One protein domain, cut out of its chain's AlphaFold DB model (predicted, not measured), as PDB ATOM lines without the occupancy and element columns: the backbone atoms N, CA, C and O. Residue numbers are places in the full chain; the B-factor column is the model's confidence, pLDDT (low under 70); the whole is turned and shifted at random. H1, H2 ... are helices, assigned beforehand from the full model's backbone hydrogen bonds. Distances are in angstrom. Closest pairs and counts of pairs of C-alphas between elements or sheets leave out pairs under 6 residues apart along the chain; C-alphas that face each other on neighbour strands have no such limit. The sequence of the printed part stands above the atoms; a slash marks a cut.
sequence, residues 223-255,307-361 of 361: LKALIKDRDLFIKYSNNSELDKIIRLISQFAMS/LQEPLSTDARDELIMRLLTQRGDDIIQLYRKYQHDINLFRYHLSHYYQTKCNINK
ATOM      1  N   LEU A 223      -6.107  66.254   1.284       40.22
ATOM      2  CA  LEU A 223      -5.825  64.817   1.122       40.22
ATOM      3  C   LEU A 223      -7.066  63.915   0.925       40.22
ATOM      4  O   LEU A 223      -6.924  62.718   0.707       40.22
ATOM      5  N   LYS A 224      -8.288  64.466   0.936       42.59
ATOM      6  CA  LYS A 224      -9.501  63.752   0.496       42.59
ATOM      7  C   LYS A 224      -9.618  63.629  -1.033       42.59
ATOM      8  O   LYS A 224     -10.399  62.801  -1.491       42.59
ATOM      9  N   ALA A 225      -8.860  64.406  -1.811       45.44
ATOM     10  CA  ALA A 225      -8.844  64.314  -3.275       45.44
ATOM     11  C   ALA A 225      -7.985  63.141  -3.792       45.44
ATOM     12  O   ALA A 225      -8.381  62.462  -4.729       45.44
ATOM     13  N   LEU A 226      -6.874  62.816  -3.118       41.56
ATOM     14  CA  LEU A 226      -5.934  61.767  -3.551       41.56
ATOM     15  C   LEU A 226      -6.485  60.332  -3.453       41.56
ATOM     16  O   LEU A 226      -6.031  59.456  -4.178       41.56
ATOM     17  N   ILE A 227      -7.487  60.087  -2.603       48.56
ATOM     18  CA  ILE A 227      -8.183  58.786  -2.529       48.56
ATOM     19  C   ILE A 227      -9.343  58.716  -3.540       48.56
ATOM     20  O   ILE A 227      -9.767  57.628  -3.926       48.56
ATOM     21  N   LYS A 228      -9.851  59.866  -3.999       54.16
ATOM     22  CA  LYS A 228     -10.968  59.933  -4.953       54.16
ATOM     23  C   LYS A 228     -10.556  59.555  -6.376       54.16
ATOM     24  O   LYS A 228     -11.377  59.034  -7.118       54.16
ATOM     25  N   ASP A 229      -9.281  59.732  -6.706       57.88
ATOM     26  CA  ASP A 229      -8.760  59.623  -8.067       57.88
ATOM     27  C   ASP A 229      -7.936  58.345  -8.289       57.88
ATOM     28  O   ASP A 229      -6.961  58.335  -9.038       57.88
ATOM     29  N   ARG A 230      -8.332  57.229  -7.660       67.62
ATOM     30  CA  ARG A 230      -7.722  55.907  -7.905       67.62
ATOM     31  C   ARG A 230      -7.700  55.563  -9.398       67.62
ATOM     32  O   ARG A 230      -6.702  55.045  -9.891       67.62
ATOM     33  N   ASP A 231      -8.769  55.895 -10.113       71.56
ATOM     34  CA  ASP A 231      -8.878  55.652 -11.554       71.56
ATOM     35  C   ASP A 231      -7.915  56.538 -12.350       71.56
ATOM     36  O   ASP A 231      -7.308  56.094 -13.324       71.56
ATOM     37  N   LEU A 232      -7.713  57.779 -11.897       65.44
ATOM     38  CA  LEU A 232      -6.747  58.707 -12.475       65.44
ATOM     39  C   LEU A 232      -5.315  58.199 -12.255       65.44
ATOM     40  O   LEU A 232      -4.512  58.204 -13.181       65.44
ATOM     41  N   PHE A 233      -5.012  57.693 -11.057       62.94
ATOM     42  CA  PHE A 233      -3.722  57.080 -10.741       62.94
ATOM     43  C   PHE A 233      -3.444  55.846 -11.607       62.94
ATOM     44  O   PHE A 233      -2.378  55.757 -12.213       62.94
ATOM     45  N   ILE A 234      -4.409  54.925 -11.730       70.50
ATOM     46  CA  ILE A 234      -4.281  53.750 -12.607       70.50
ATOM     47  C   ILE A 234      -4.064  54.199 -14.058       70.50
ATOM     48  O   ILE A 234      -3.184  53.672 -14.737       70.50
ATOM     49  N   LYS A 235      -4.796  55.222 -14.517       72.69
ATOM     50  CA  LYS A 235      -4.625  55.802 -15.854       72.69
ATOM     51  C   LYS A 235      -3.215  56.362 -16.065       72.69
ATOM     52  O   LYS A 235      -2.594  56.046 -17.075       72.69
ATOM     53  N   TYR A 236      -2.684  57.154 -15.132       68.44
ATOM     54  CA  TYR A 236      -1.331  57.709 -15.249       68.44
ATOM     55  C   TYR A 236      -0.240  56.642 -15.144       68.44
ATOM     56  O   TYR A 236       0.729  56.696 -15.898       68.44
ATOM     57  N   SER A 237      -0.414  55.643 -14.277       66.25
ATOM     58  CA  SER A 237       0.499  54.500 -14.177       66.25
ATOM     59  C   SER A 237       0.560  53.732 -15.498       66.25
ATOM     60  O   SER A 237       1.652  53.496 -16.016       66.25
ATOM     61  N   ASN A 238      -0.596  53.410 -16.084       76.38
ATOM     62  CA  ASN A 238      -0.674  52.725 -17.374       76.38
ATOM     63  C   ASN A 238      -0.050  53.567 -18.497       76.38
ATOM     64  O   ASN A 238       0.697  53.037 -19.315       76.38
ATOM     65  N   ASN A 239      -0.281  54.884 -18.505       77.75
ATOM     66  CA  ASN A 239       0.350  55.785 -19.470       77.75
ATOM     67  C   ASN A 239       1.880  55.811 -19.319       77.75
ATOM     68  O   ASN A 239       2.592  55.773 -20.314       77.75
ATOM     69  N   SER A 240       2.398  55.800 -18.087       77.31
ATOM     70  CA  SER A 240       3.846  55.776 -17.845       77.31
ATOM     71  C   SER A 240       4.505  54.464 -18.294       77.31
ATOM     72  O   SER A 240       5.652  54.460 -18.740       77.31
ATOM     73  N   GLU A 241       3.788  53.341 -18.185       86.19
ATOM     74  CA  GLU A 241       4.240  52.046 -18.694       86.19
ATOM     75  C   GLU A 241       4.255  52.051 -20.226       86.19
ATOM     76  O   GLU A 241       5.255  51.657 -20.827       86.19
ATOM     77  N   LEU A 242       3.202  52.582 -20.855       88.31
ATOM     78  CA  LEU A 242       3.137  52.771 -22.305       88.31
ATOM     79  C   LEU A 242       4.290  53.641 -22.821       88.31
ATOM     80  O   LEU A 242       4.955  53.243 -23.774       88.31
ATOM     81  N   ASP A 243       4.588  54.765 -22.169       83.69
ATOM     82  CA  ASP A 243       5.692  55.651 -22.560       83.69
ATOM     83  C   ASP A 243       7.053  54.942 -22.494       83.69
ATOM     84  O   ASP A 243       7.894  55.104 -23.383       83.69
ATOM     85  N   LYS A 244       7.273  54.104 -21.469       90.31
ATOM     86  CA  LYS A 244       8.488  53.279 -21.355       90.31
ATOM     87  C   LYS A 244       8.598  52.295 -22.519       90.31
ATOM     88  O   LYS A 244       9.670  52.186 -23.115       90.31
ATOM     89  N   ILE A 245       7.502  51.621 -22.867       93.00
ATOM     90  CA  ILE A 245       7.467  50.671 -23.984       93.00
ATOM     91  C   ILE A 245       7.712  51.404 -25.309       93.00
ATOM     92  O   ILE A 245       8.582  50.993 -26.071       93.00
ATOM     93  N   ILE A 246       7.021  52.518 -25.569       90.94
ATOM     94  CA  ILE A 246       7.190  53.324 -26.791       90.94
ATOM     95  C   ILE A 246       8.642  53.781 -26.936       90.94
ATOM     96  O   ILE A 246       9.217  53.680 -28.023       90.94
ATOM     97  N   ARG A 247       9.269  54.233 -25.845       90.25
ATOM     98  CA  ARG A 247      10.680  54.632 -25.844       90.25
ATOM     99  C   ARG A 247      11.608  53.471 -26.200       90.25
ATOM    100  O   ARG A 247      12.524  53.673 -26.990       90.25
ATOM    101  N   LEU A 248      11.370  52.274 -25.661       91.94
ATOM    102  CA  LEU A 248      12.160  51.080 -25.987       91.94
ATOM    103  C   LEU A 248      11.989  50.662 -27.449       91.94
ATOM    104  O   LEU A 248      12.978  50.441 -28.140       91.94
ATOM    105  N   ILE A 249      10.752  50.626 -27.949       92.50
ATOM    106  CA  ILE A 249      10.469  50.313 -29.358       92.50
ATOM    107  C   ILE A 249      11.147  51.333 -30.277       92.50
ATOM    108  O   ILE A 249      11.752  50.959 -31.280       92.50
ATOM    109  N   SER A 250      11.123  52.612 -29.899       90.88
ATOM    110  CA  SER A 250      11.792  53.682 -30.644       90.88
ATOM    111  C   SER A 250      13.312  53.511 -30.692       90.88
ATOM    112  O   SER A 250      13.921  53.845 -31.701       90.88
ATOM    113  N   GLN A 251      13.919  52.967 -29.633       89.88
ATOM    114  CA  GLN A 251      15.355  52.671 -29.573       89.88
ATOM    115  C   GLN A 251      15.762  51.442 -30.395       89.88
ATOM    116  O   GLN A 251      16.937  51.301 -30.722       89.88
ATOM    117  N   PHE A 252      14.828  50.542 -30.709       90.00
ATOM    118  CA  PHE A 252      15.116  49.341 -31.498       90.00
ATOM    119  C   PHE A 252      15.140  49.580 -33.006       90.00
ATOM    120  O   PHE A 252      15.636  48.720 -33.738       90.00
ATOM    121  N   ALA A 253      14.613  50.712 -33.472       82.31
ATOM    122  CA  ALA A 253      14.745  51.106 -34.866       82.31
ATOM    123  C   ALA A 253      16.158  51.615 -35.159       82.31
ATOM    124  O   ALA A 253      16.798  52.198 -34.283       82.31
ATOM    125  N   MET A 254      16.638  51.427 -36.394       70.88
ATOM    126  CA  MET A 254      17.861  52.112 -36.824       70.88
ATOM    127  C   MET A 254      17.663  53.612 -36.641       70.88
ATOM    128  O   MET A 254      16.720  54.193 -37.176       70.88
ATOM    129  N   SER A 255      18.563  54.250 -35.900       56.03
ATOM    130  CA  SER A 255      18.856  55.646 -36.168       56.03
ATOM    131  C   SER A 255      19.390  55.693 -37.595       56.03
ATOM    132  O   SER A 255      20.381  55.027 -37.895       56.03
ATOM    133  N   LEU A 307      22.639  38.605 -33.929       55.81
ATOM    134  CA  LEU A 307      22.299  38.845 -35.341       55.81
ATOM    135  C   LEU A 307      20.914  39.467 -35.535       55.81
ATOM    136  O   LEU A 307      20.322  39.350 -36.606       55.81
ATOM    137  N   GLN A 308      20.356  40.115 -34.511       65.38
ATOM    138  CA  GLN A 308      19.077  40.788 -34.701       65.38
ATOM    139  C   GLN A 308      19.265  42.062 -35.500       65.38
ATOM    140  O   GLN A 308      19.749  43.079 -34.991       65.38
ATOM    141  N   GLU A 309      18.807  41.994 -36.746       79.94
ATOM    142  CA  GLU A 309      18.573  43.166 -37.562       79.94
ATOM    143  C   GLU A 309      17.749  44.191 -36.761       79.94
ATOM    144  O   GLU A 309      16.873  43.841 -35.950       79.94
ATOM    145  N   PRO A 310      18.095  45.475 -36.877       86.44
ATOM    146  CA  PRO A 310      17.319  46.548 -36.280       86.44
ATOM    147  C   PRO A 310      15.887  46.525 -36.815       86.44
ATOM    148  O   PRO A 310      15.623  46.117 -37.945       86.44
ATOM    149  N   LEU A 311      14.948  46.936 -35.968       87.88
ATOM    150  CA  LEU A 311      13.543  46.984 -36.337       87.88
ATOM    151  C   LEU A 311      13.376  48.002 -37.477       87.88
ATOM    152  O   LEU A 311      13.902  49.114 -37.388       87.88
ATOM    153  N   SER A 312      12.665  47.648 -38.550       90.88
ATOM    154  CA  SER A 312      12.396  48.621 -39.612       90.88
ATOM    155  C   SER A 312      11.557  49.784 -39.074       90.88
ATOM    156  O   SER A 312      10.776  49.621 -38.130       90.88
ATOM    157  N   THR A 313      11.707  50.968 -39.666       89.94
ATOM    158  CA  THR A 313      10.935  52.167 -39.295       89.94
ATOM    159  C   THR A 313       9.431  51.922 -39.399       89.94
ATOM    160  O   THR A 313       8.701  52.229 -38.460       89.94
ATOM    161  N   ASP A 314       8.985  51.252 -40.464       89.94
ATOM    162  CA  ASP A 314       7.584  50.855 -40.641       89.94
ATOM    163  C   ASP A 314       7.096  49.928 -39.519       89.94
ATOM    164  O   ASP A 314       5.989  50.089 -39.003       89.94
ATOM    165  N   ALA A 315       7.930  48.966 -39.107       90.62
ATOM    166  CA  ALA A 315       7.589  48.041 -38.034       90.62
ATOM    167  C   ALA A 315       7.513  48.744 -36.676       90.62
ATOM    168  O   ALA A 315       6.607  48.478 -35.884       90.62
ATOM    169  N   ARG A 316       8.439  49.674 -36.414       92.94
ATOM    170  CA  ARG A 316       8.414  50.542 -35.231       92.94
ATOM    171  C   ARG A 316       7.108  51.327 -35.176       92.94
ATOM    172  O   ARG A 316       6.420  51.285 -34.156       92.94
ATOM    173  N   ASP A 317       6.771  52.022 -36.257       91.88
ATOM    174  CA  ASP A 317       5.619  52.917 -36.295       91.88
ATOM    175  C   ASP A 317       4.306  52.136 -36.174       91.88
ATOM    176  O   ASP A 317       3.424  52.539 -35.415       91.88
ATOM    177  N   GLU A 318       4.194  50.960 -36.805       92.62
ATOM    178  CA  GLU A 318       3.021  50.095 -36.638       92.62
ATOM    179  C   GLU A 318       2.866  49.598 -35.188       92.62
ATOM    180  O   GLU A 318       1.762  49.632 -34.637       92.62
ATOM    181  N   LEU A 319       3.952  49.169 -34.535       93.38
ATOM    182  CA  LEU A 319       3.903  48.705 -33.145       93.38
ATOM    183  C   LEU A 319       3.534  49.832 -32.170       93.38
ATOM    184  O   LEU A 319       2.715  49.618 -31.270       93.38
ATOM    185  N   ILE A 320       4.078  51.038 -32.366       92.38
ATOM    186  CA  ILE A 320       3.709  52.226 -31.580       92.38
ATOM    187  C   ILE A 320       2.230  52.559 -31.801       92.38
ATOM    188  O   ILE A 320       1.488  52.757 -30.837       92.38
ATOM    189  N   MET A 321       1.760  52.550 -33.049       91.81
ATOM    190  CA  MET A 321       0.352  52.802 -33.357       91.81
ATOM    191  C   MET A 321      -0.583  51.771 -32.714       91.81
ATOM    192  O   MET A 321      -1.653  52.137 -32.221       91.81
ATOM    193  N   ARG A 322      -0.190  50.494 -32.642       91.56
ATOM    194  CA  ARG A 322      -0.966  49.456 -31.937       91.56
ATOM    195  C   ARG A 322      -1.044  49.693 -30.430       91.56
ATOM    196  O   ARG A 322      -2.116  49.500 -29.854       91.56
ATOM    197  N   LEU A 323       0.042  50.153 -29.805       91.44
ATOM    198  CA  LEU A 323       0.045  50.546 -28.390       91.44
ATOM    199  C   LEU A 323      -0.902  51.722 -28.121       91.44
ATOM    200  O   LEU A 323      -1.650  51.693 -27.146       91.44
ATOM    201  N   LEU A 324      -0.928  52.720 -29.007       87.62
ATOM    202  CA  LEU A 324      -1.774  53.910 -28.852       87.62
ATOM    203  C   LEU A 324      -3.268  53.648 -29.124       87.62
ATOM    204  O   LEU A 324      -4.126  54.331 -28.569       87.62
ATOM    205  N   THR A 325      -3.602  52.653 -29.950       88.38
ATOM    206  CA  THR A 325      -4.986  52.359 -30.389       88.38
ATOM    207  C   THR A 325      -5.718  51.312 -29.535       88.38
ATOM    208  O   THR A 325      -6.707  50.738 -29.988       88.38
ATOM    209  N   GLN A 326      -5.264  51.059 -28.298       74.31
ATOM    210  CA  GLN A 326      -5.833  50.058 -27.367       74.31
ATOM    211  C   GLN A 326      -5.805  48.605 -27.887       74.31
ATOM    212  O   GLN A 326      -6.516  47.744 -27.380       74.31
ATOM    213  N   ARG A 327      -4.967  48.301 -28.888       80.38
ATOM    214  CA  ARG A 327      -4.723  46.933 -29.395       80.38
ATOM    215  C   ARG A 327      -3.340  46.406 -29.000       80.38
ATOM    216  O   ARG A 327      -2.825  45.480 -29.620       80.38
ATOM    217  N   GLY A 328      -2.722  47.035 -28.003       83.12
ATOM    218  CA  GLY A 328      -1.349  46.788 -27.574       83.12
ATOM    219  C   GLY A 328      -1.196  45.824 -26.400       83.12
ATOM    220  O   GLY A 328      -0.073  45.656 -25.935       83.12
ATOM    221  N   ASP A 329      -2.274  45.202 -25.912       90.69
ATOM    222  CA  ASP A 329      -2.236  44.364 -24.702       90.69
ATOM    223  C   ASP A 329      -1.209  43.230 -24.802       90.69
ATOM    224  O   ASP A 329      -0.481  42.971 -23.844       90.69
ATOM    225  N   ASP A 330      -1.076  42.612 -25.978       94.00
ATOM    226  CA  ASP A 330      -0.072  41.575 -26.231       94.00
ATOM    227  C   ASP A 330       1.360  42.111 -26.074       94.00
ATOM    228  O   ASP A 330       2.218  41.443 -25.500       94.00
ATOM    229  N   ILE A 331       1.621  43.331 -26.558       94.50
ATOM    230  CA  ILE A 331       2.937  43.984 -26.491       94.50
ATOM    231  C   ILE A 331       3.259  44.353 -25.038       94.50
ATOM    232  O   ILE A 331       4.389  44.161 -24.589       94.50
ATOM    233  N   ILE A 332       2.264  44.826 -24.280       94.44
ATOM    234  CA  ILE A 332       2.404  45.124 -22.849       94.44
ATOM    235  C   ILE A 332       2.694  43.840 -22.063       94.44
ATOM    236  O   ILE A 332       3.598  43.816 -21.228       94.44
ATOM    237  N   GLN A 333       1.982  42.743 -22.345       95.31
ATOM    238  CA  GLN A 333       2.251  41.442 -21.724       95.31
ATOM    239  C   GLN A 333       3.655  40.930 -22.062       95.31
ATOM    240  O   GLN A 333       4.353  40.418 -21.184       95.31
ATOM    241  N   LEU A 334       4.091  41.112 -23.311       95.81
ATOM    242  CA  LEU A 334       5.439  40.772 -23.752       95.81
ATOM    243  C   LEU A 334       6.496  41.566 -22.974       95.81
ATOM    244  O   LEU A 334       7.467  40.989 -22.486       95.81
ATOM    245  N   TYR A 335       6.279  42.873 -22.814       95.88
ATOM    246  CA  TYR A 335       7.153  43.746 -22.038       95.88
ATOM    247  C   TYR A 335       7.229  43.297 -20.580       95.88
ATOM    248  O   TYR A 335       8.321  43.053 -20.081       95.88
ATOM    249  N   ARG A 336       6.090  43.080 -19.912       94.25
ATOM    250  CA  ARG A 336       6.053  42.611 -18.516       94.25
ATOM    251  C   ARG A 336       6.772  41.275 -18.326       94.25
ATOM    252  O   ARG A 336       7.454  41.089 -17.323       94.25
ATOM    253  N   LYS A 337       6.657  40.360 -19.295       96.62
ATOM    254  CA  LYS A 337       7.325  39.050 -19.262       96.62
ATOM    255  C   LYS A 337       8.851  39.159 -19.378       96.62
ATOM    256  O   LYS A 337       9.555  38.379 -18.742       96.62
ATOM    257  N   TYR A 338       9.355  40.111 -20.164       96.06
ATOM    258  CA  TYR A 338      10.783  40.245 -20.482       96.06
ATOM    259  C   TYR A 338      11.401  41.571 -20.008       96.06
ATOM    260  O   TYR A 338      12.465  41.958 -20.477       96.06
ATOM    261  N   GLN A 339      10.784  42.260 -19.042       93.06
ATOM    262  CA  GLN A 339      11.221  43.586 -18.570       93.06
ATOM    263  C   GLN A 339      12.658  43.612 -18.018       93.06
ATOM    264  O   GLN A 339      13.285  44.667 -17.962       93.06
ATOM    265  N   HIS A 340      13.183  42.455 -17.599       91.88
ATOM    266  CA  HIS A 340      14.538  42.303 -17.067       91.88
ATOM    267  C   HIS A 340      15.585  41.963 -18.141       91.88
ATOM    268  O   HIS A 340      16.778  42.047 -17.860       91.88
ATOM    269  N   ASP A 341      15.161  41.601 -19.357       93.81
ATOM    270  CA  ASP A 341      16.045  41.258 -20.473       93.81
ATOM    271  C   ASP A 341      15.565  41.947 -21.759       93.81
ATOM    272  O   ASP A 341      14.724  41.448 -22.510       93.81
ATOM    273  N   ILE A 342      16.133  43.129 -22.008       91.19
ATOM    274  CA  ILE A 342      15.788  43.997 -23.140       91.19
ATOM    275  C   ILE A 342      16.044  43.296 -24.484       91.19
ATOM    276  O   ILE A 342      15.284  43.494 -25.432       91.19
ATOM    277  N   ASN A 343      17.078  42.454 -24.573       89.88
ATOM    278  CA  ASN A 343      17.415  41.753 -25.811       89.88
ATOM    279  C   ASN A 343      16.390  40.655 -26.113       89.88
ATOM    280  O   ASN A 343      15.970  40.485 -27.260       89.88
ATOM    281  N   LEU A 344      15.939  39.944 -25.079       92.56
ATOM    282  CA  LEU A 344      14.886  38.941 -25.204       92.56
ATOM    283  C   LEU A 344      13.522  39.583 -25.503       92.56
ATOM    284  O   LEU A 344      12.766  39.068 -26.329       92.56
ATOM    285  N   PHE A 345      13.231  40.743 -24.905       95.25
ATOM    286  CA  PHE A 345      12.061  41.547 -25.262       95.25
ATOM    287  C   PHE A 345      12.091  41.943 -26.744       95.25
ATOM    288  O   PHE A 345      11.122  41.687 -27.458       95.25
ATOM    289  N   ARG A 346      13.215  42.488 -27.228       93.38
ATOM    290  CA  ARG A 346      13.411  42.855 -28.639       93.38
ATOM    291  C   ARG A 346      13.195  41.665 -29.575       93.38
ATOM    292  O   ARG A 346      12.442  41.791 -30.537       93.38
ATOM    293  N   TYR A 347      13.782  40.508 -29.260       92.69
ATOM    294  CA  TYR A 347      13.614  39.273 -30.036       92.69
ATOM    295  C   TYR A 347      12.140  38.919 -30.232       92.69
ATOM    296  O   TYR A 347      11.653  38.745 -31.353       92.69
ATOM    297  N   HIS A 348      11.420  38.821 -29.116       94.44
ATOM    298  CA  HIS A 348      10.031  38.406 -29.127       94.44
ATOM    299  C   HIS A 348       9.118  39.470 -29.737       94.44
ATOM    300  O   HIS A 348       8.108  39.115 -30.340       94.44
ATOM    301  N   LEU A 349       9.478  40.751 -29.631       94.88
ATOM    302  CA  LEU A 349       8.752  41.845 -30.259       94.88
ATOM    303  C   LEU A 349       8.873  41.779 -31.788       94.88
ATOM    304  O   LEU A 349       7.862  41.869 -32.485       94.88
ATOM    305  N   SER A 350      10.079  41.541 -32.311       92.56
ATOM    306  CA  SER A 350      10.309  41.340 -33.747       92.56
ATOM    307  C   SER A 350       9.554  40.117 -34.272       92.56
ATOM    308  O   SER A 350       8.870  40.196 -35.293       92.56
ATOM    309  N   HIS A 351       9.596  38.998 -33.542       92.56
ATOM    310  CA  HIS A 351       8.841  37.794 -33.893       92.56
ATOM    311  C   HIS A 351       7.319  38.027 -33.844       92.56
ATOM    312  O   HIS A 351       6.577  37.566 -34.714       92.56
ATOM    313  N   TYR A 352       6.830  38.768 -32.846       93.50
ATOM    314  CA  TYR A 352       5.426  39.170 -32.755       93.50
ATOM    315  C   TYR A 352       5.009  39.996 -33.975       93.50
ATOM    316  O   TYR A 352       3.993  39.695 -34.599       93.50
ATOM    317  N   TYR A 353       5.814  40.983 -34.374       91.75
ATOM    318  CA  TYR A 353       5.545  41.787 -35.563       91.75
ATOM    319  C   TYR A 353       5.470  40.922 -36.833       91.75
ATOM    320  O   TYR A 353       4.476  40.970 -37.561       91.75
ATOM    321  N   GLN A 354       6.458  40.049 -37.052       90.00
ATOM    322  CA  GLN A 354       6.491  39.155 -38.215       90.00
ATOM    323  C   GLN A 354       5.277  38.215 -38.276       90.00
ATOM    324  O   GLN A 354       4.707  38.014 -39.344       90.00
ATOM    325  N   THR A 355       4.848  37.667 -37.136       90.06
ATOM    326  CA  THR A 355       3.746  36.691 -37.084       90.06
ATOM    327  C   THR A 355       2.353  37.313 -37.029       90.06
ATOM    328  O   THR A 355       1.402  36.692 -37.484       90.06
ATOM    329  N   LYS A 356       2.177  38.510 -36.459       83.69
ATOM    330  CA  LYS A 356       0.843  39.102 -36.221       83.69
ATOM    331  C   LYS A 356       0.553  40.349 -37.045       83.69
ATOM    332  O   LYS A 356      -0.617  40.684 -37.234       83.69
ATOM    333  N   CYS A 357       1.581  41.050 -37.510       73.94
ATOM    334  CA  CYS A 357       1.416  42.245 -38.338       73.94
ATOM    335  C   CYS A 357       1.558  41.902 -39.823       73.94
ATOM    336  O   CYS A 357       0.747  42.346 -40.630       73.94
ATOM    337  N   ASN A 358       2.494  41.011 -40.169       68.38
ATOM    338  CA  ASN A 358       2.768  40.667 -41.565       68.38
ATOM    339  C   ASN A 358       1.767  39.681 -42.200       68.38
ATOM    340  O   ASN A 358       1.722  39.577 -43.414       68.38
ATOM    341  N   ILE A 359       0.948  38.972 -41.411       61.66
ATOM    342  CA  ILE A 359      -0.096  38.062 -41.937       61.66
ATOM    343  C   ILE A 359      -1.318  38.833 -42.484       61.66
ATOM    344  O   ILE A 359      -2.122  38.274 -43.221       61.66
ATOM    345  N   ASN A 360      -1.460  40.119 -42.141       51.53
ATOM    346  CA  ASN A 360      -2.608  40.945 -42.535       51.53
ATOM    347  C   ASN A 360      -2.313  41.916 -43.697       51.53
ATOM    348  O   ASN A 360      -3.154  42.767 -43.989       51.53
ATOM    349  N   LYS A 361      -1.136  41.817 -44.324       51.62
ATOM    350  CA  LYS A 361      -0.812  42.461 -45.604       51.62
ATOM    351  C   LYS A 361      -0.856  41.400 -46.692       51.62
ATOM    352  O   LYS A 361      -1.359  41.733 -47.785       51.62
TER     353      LYS A 361
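AT A GLANCE: This is residues 223 to 255 and 307 to 361 of the 361 residues of an uncharacterized protein of Polysphondylium pallidum (strain ATCC 26659 / Pp 5 / PN500) (UniProt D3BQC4). Residues 242 to 252 of the long helix H1 lie side by side with H2, and the hairpin of H3 and H4 crosses over this pair; residues 223 to 237 stick out as an arm. The printed part has 88 residues with four named helices, H1 to H4 in order, no named strand: all helix. It is loose, radius of gyration of the C-alphas 15.1 A, spanning 53 by 28 by 24 A.

IN THESE COORDINATES: Find C-alpha 230 at (-7.722, 55.907, -7.905); from there H1 runs 33.5 A to residue 252. Next come H2, residues 313 to 324, 16.5 A, and H3, residues 329 to 338, 14.3 A. H4, residues 342 to 356, runs 20.5 A to C-alpha 356 at (0.843, 39.102, -36.221).

HOW THE PARTS SIT: Look where H1, with residues 242 to 252 alone, touches H2: the closest C-alphas, Ile 246 and Ile 320, are 6.0 A apart, at a shallow tilt of 6 degrees, opposite ways. H3 and H4 form a helical hairpin, closest at C-alphas Tyr 338 and Phe 345, 5.1 A. Every O i to N i+4 pair is within hydrogen-bond range in H1, H2, H3 and H4.

THE WHOLE: Residues 256 to 306 are not printed; C-alphas 255 and 307 are 17.2 A apart across this cut. No link printed whole is long. pLDDT is under 70 in 19 residues, among them 223 to 230.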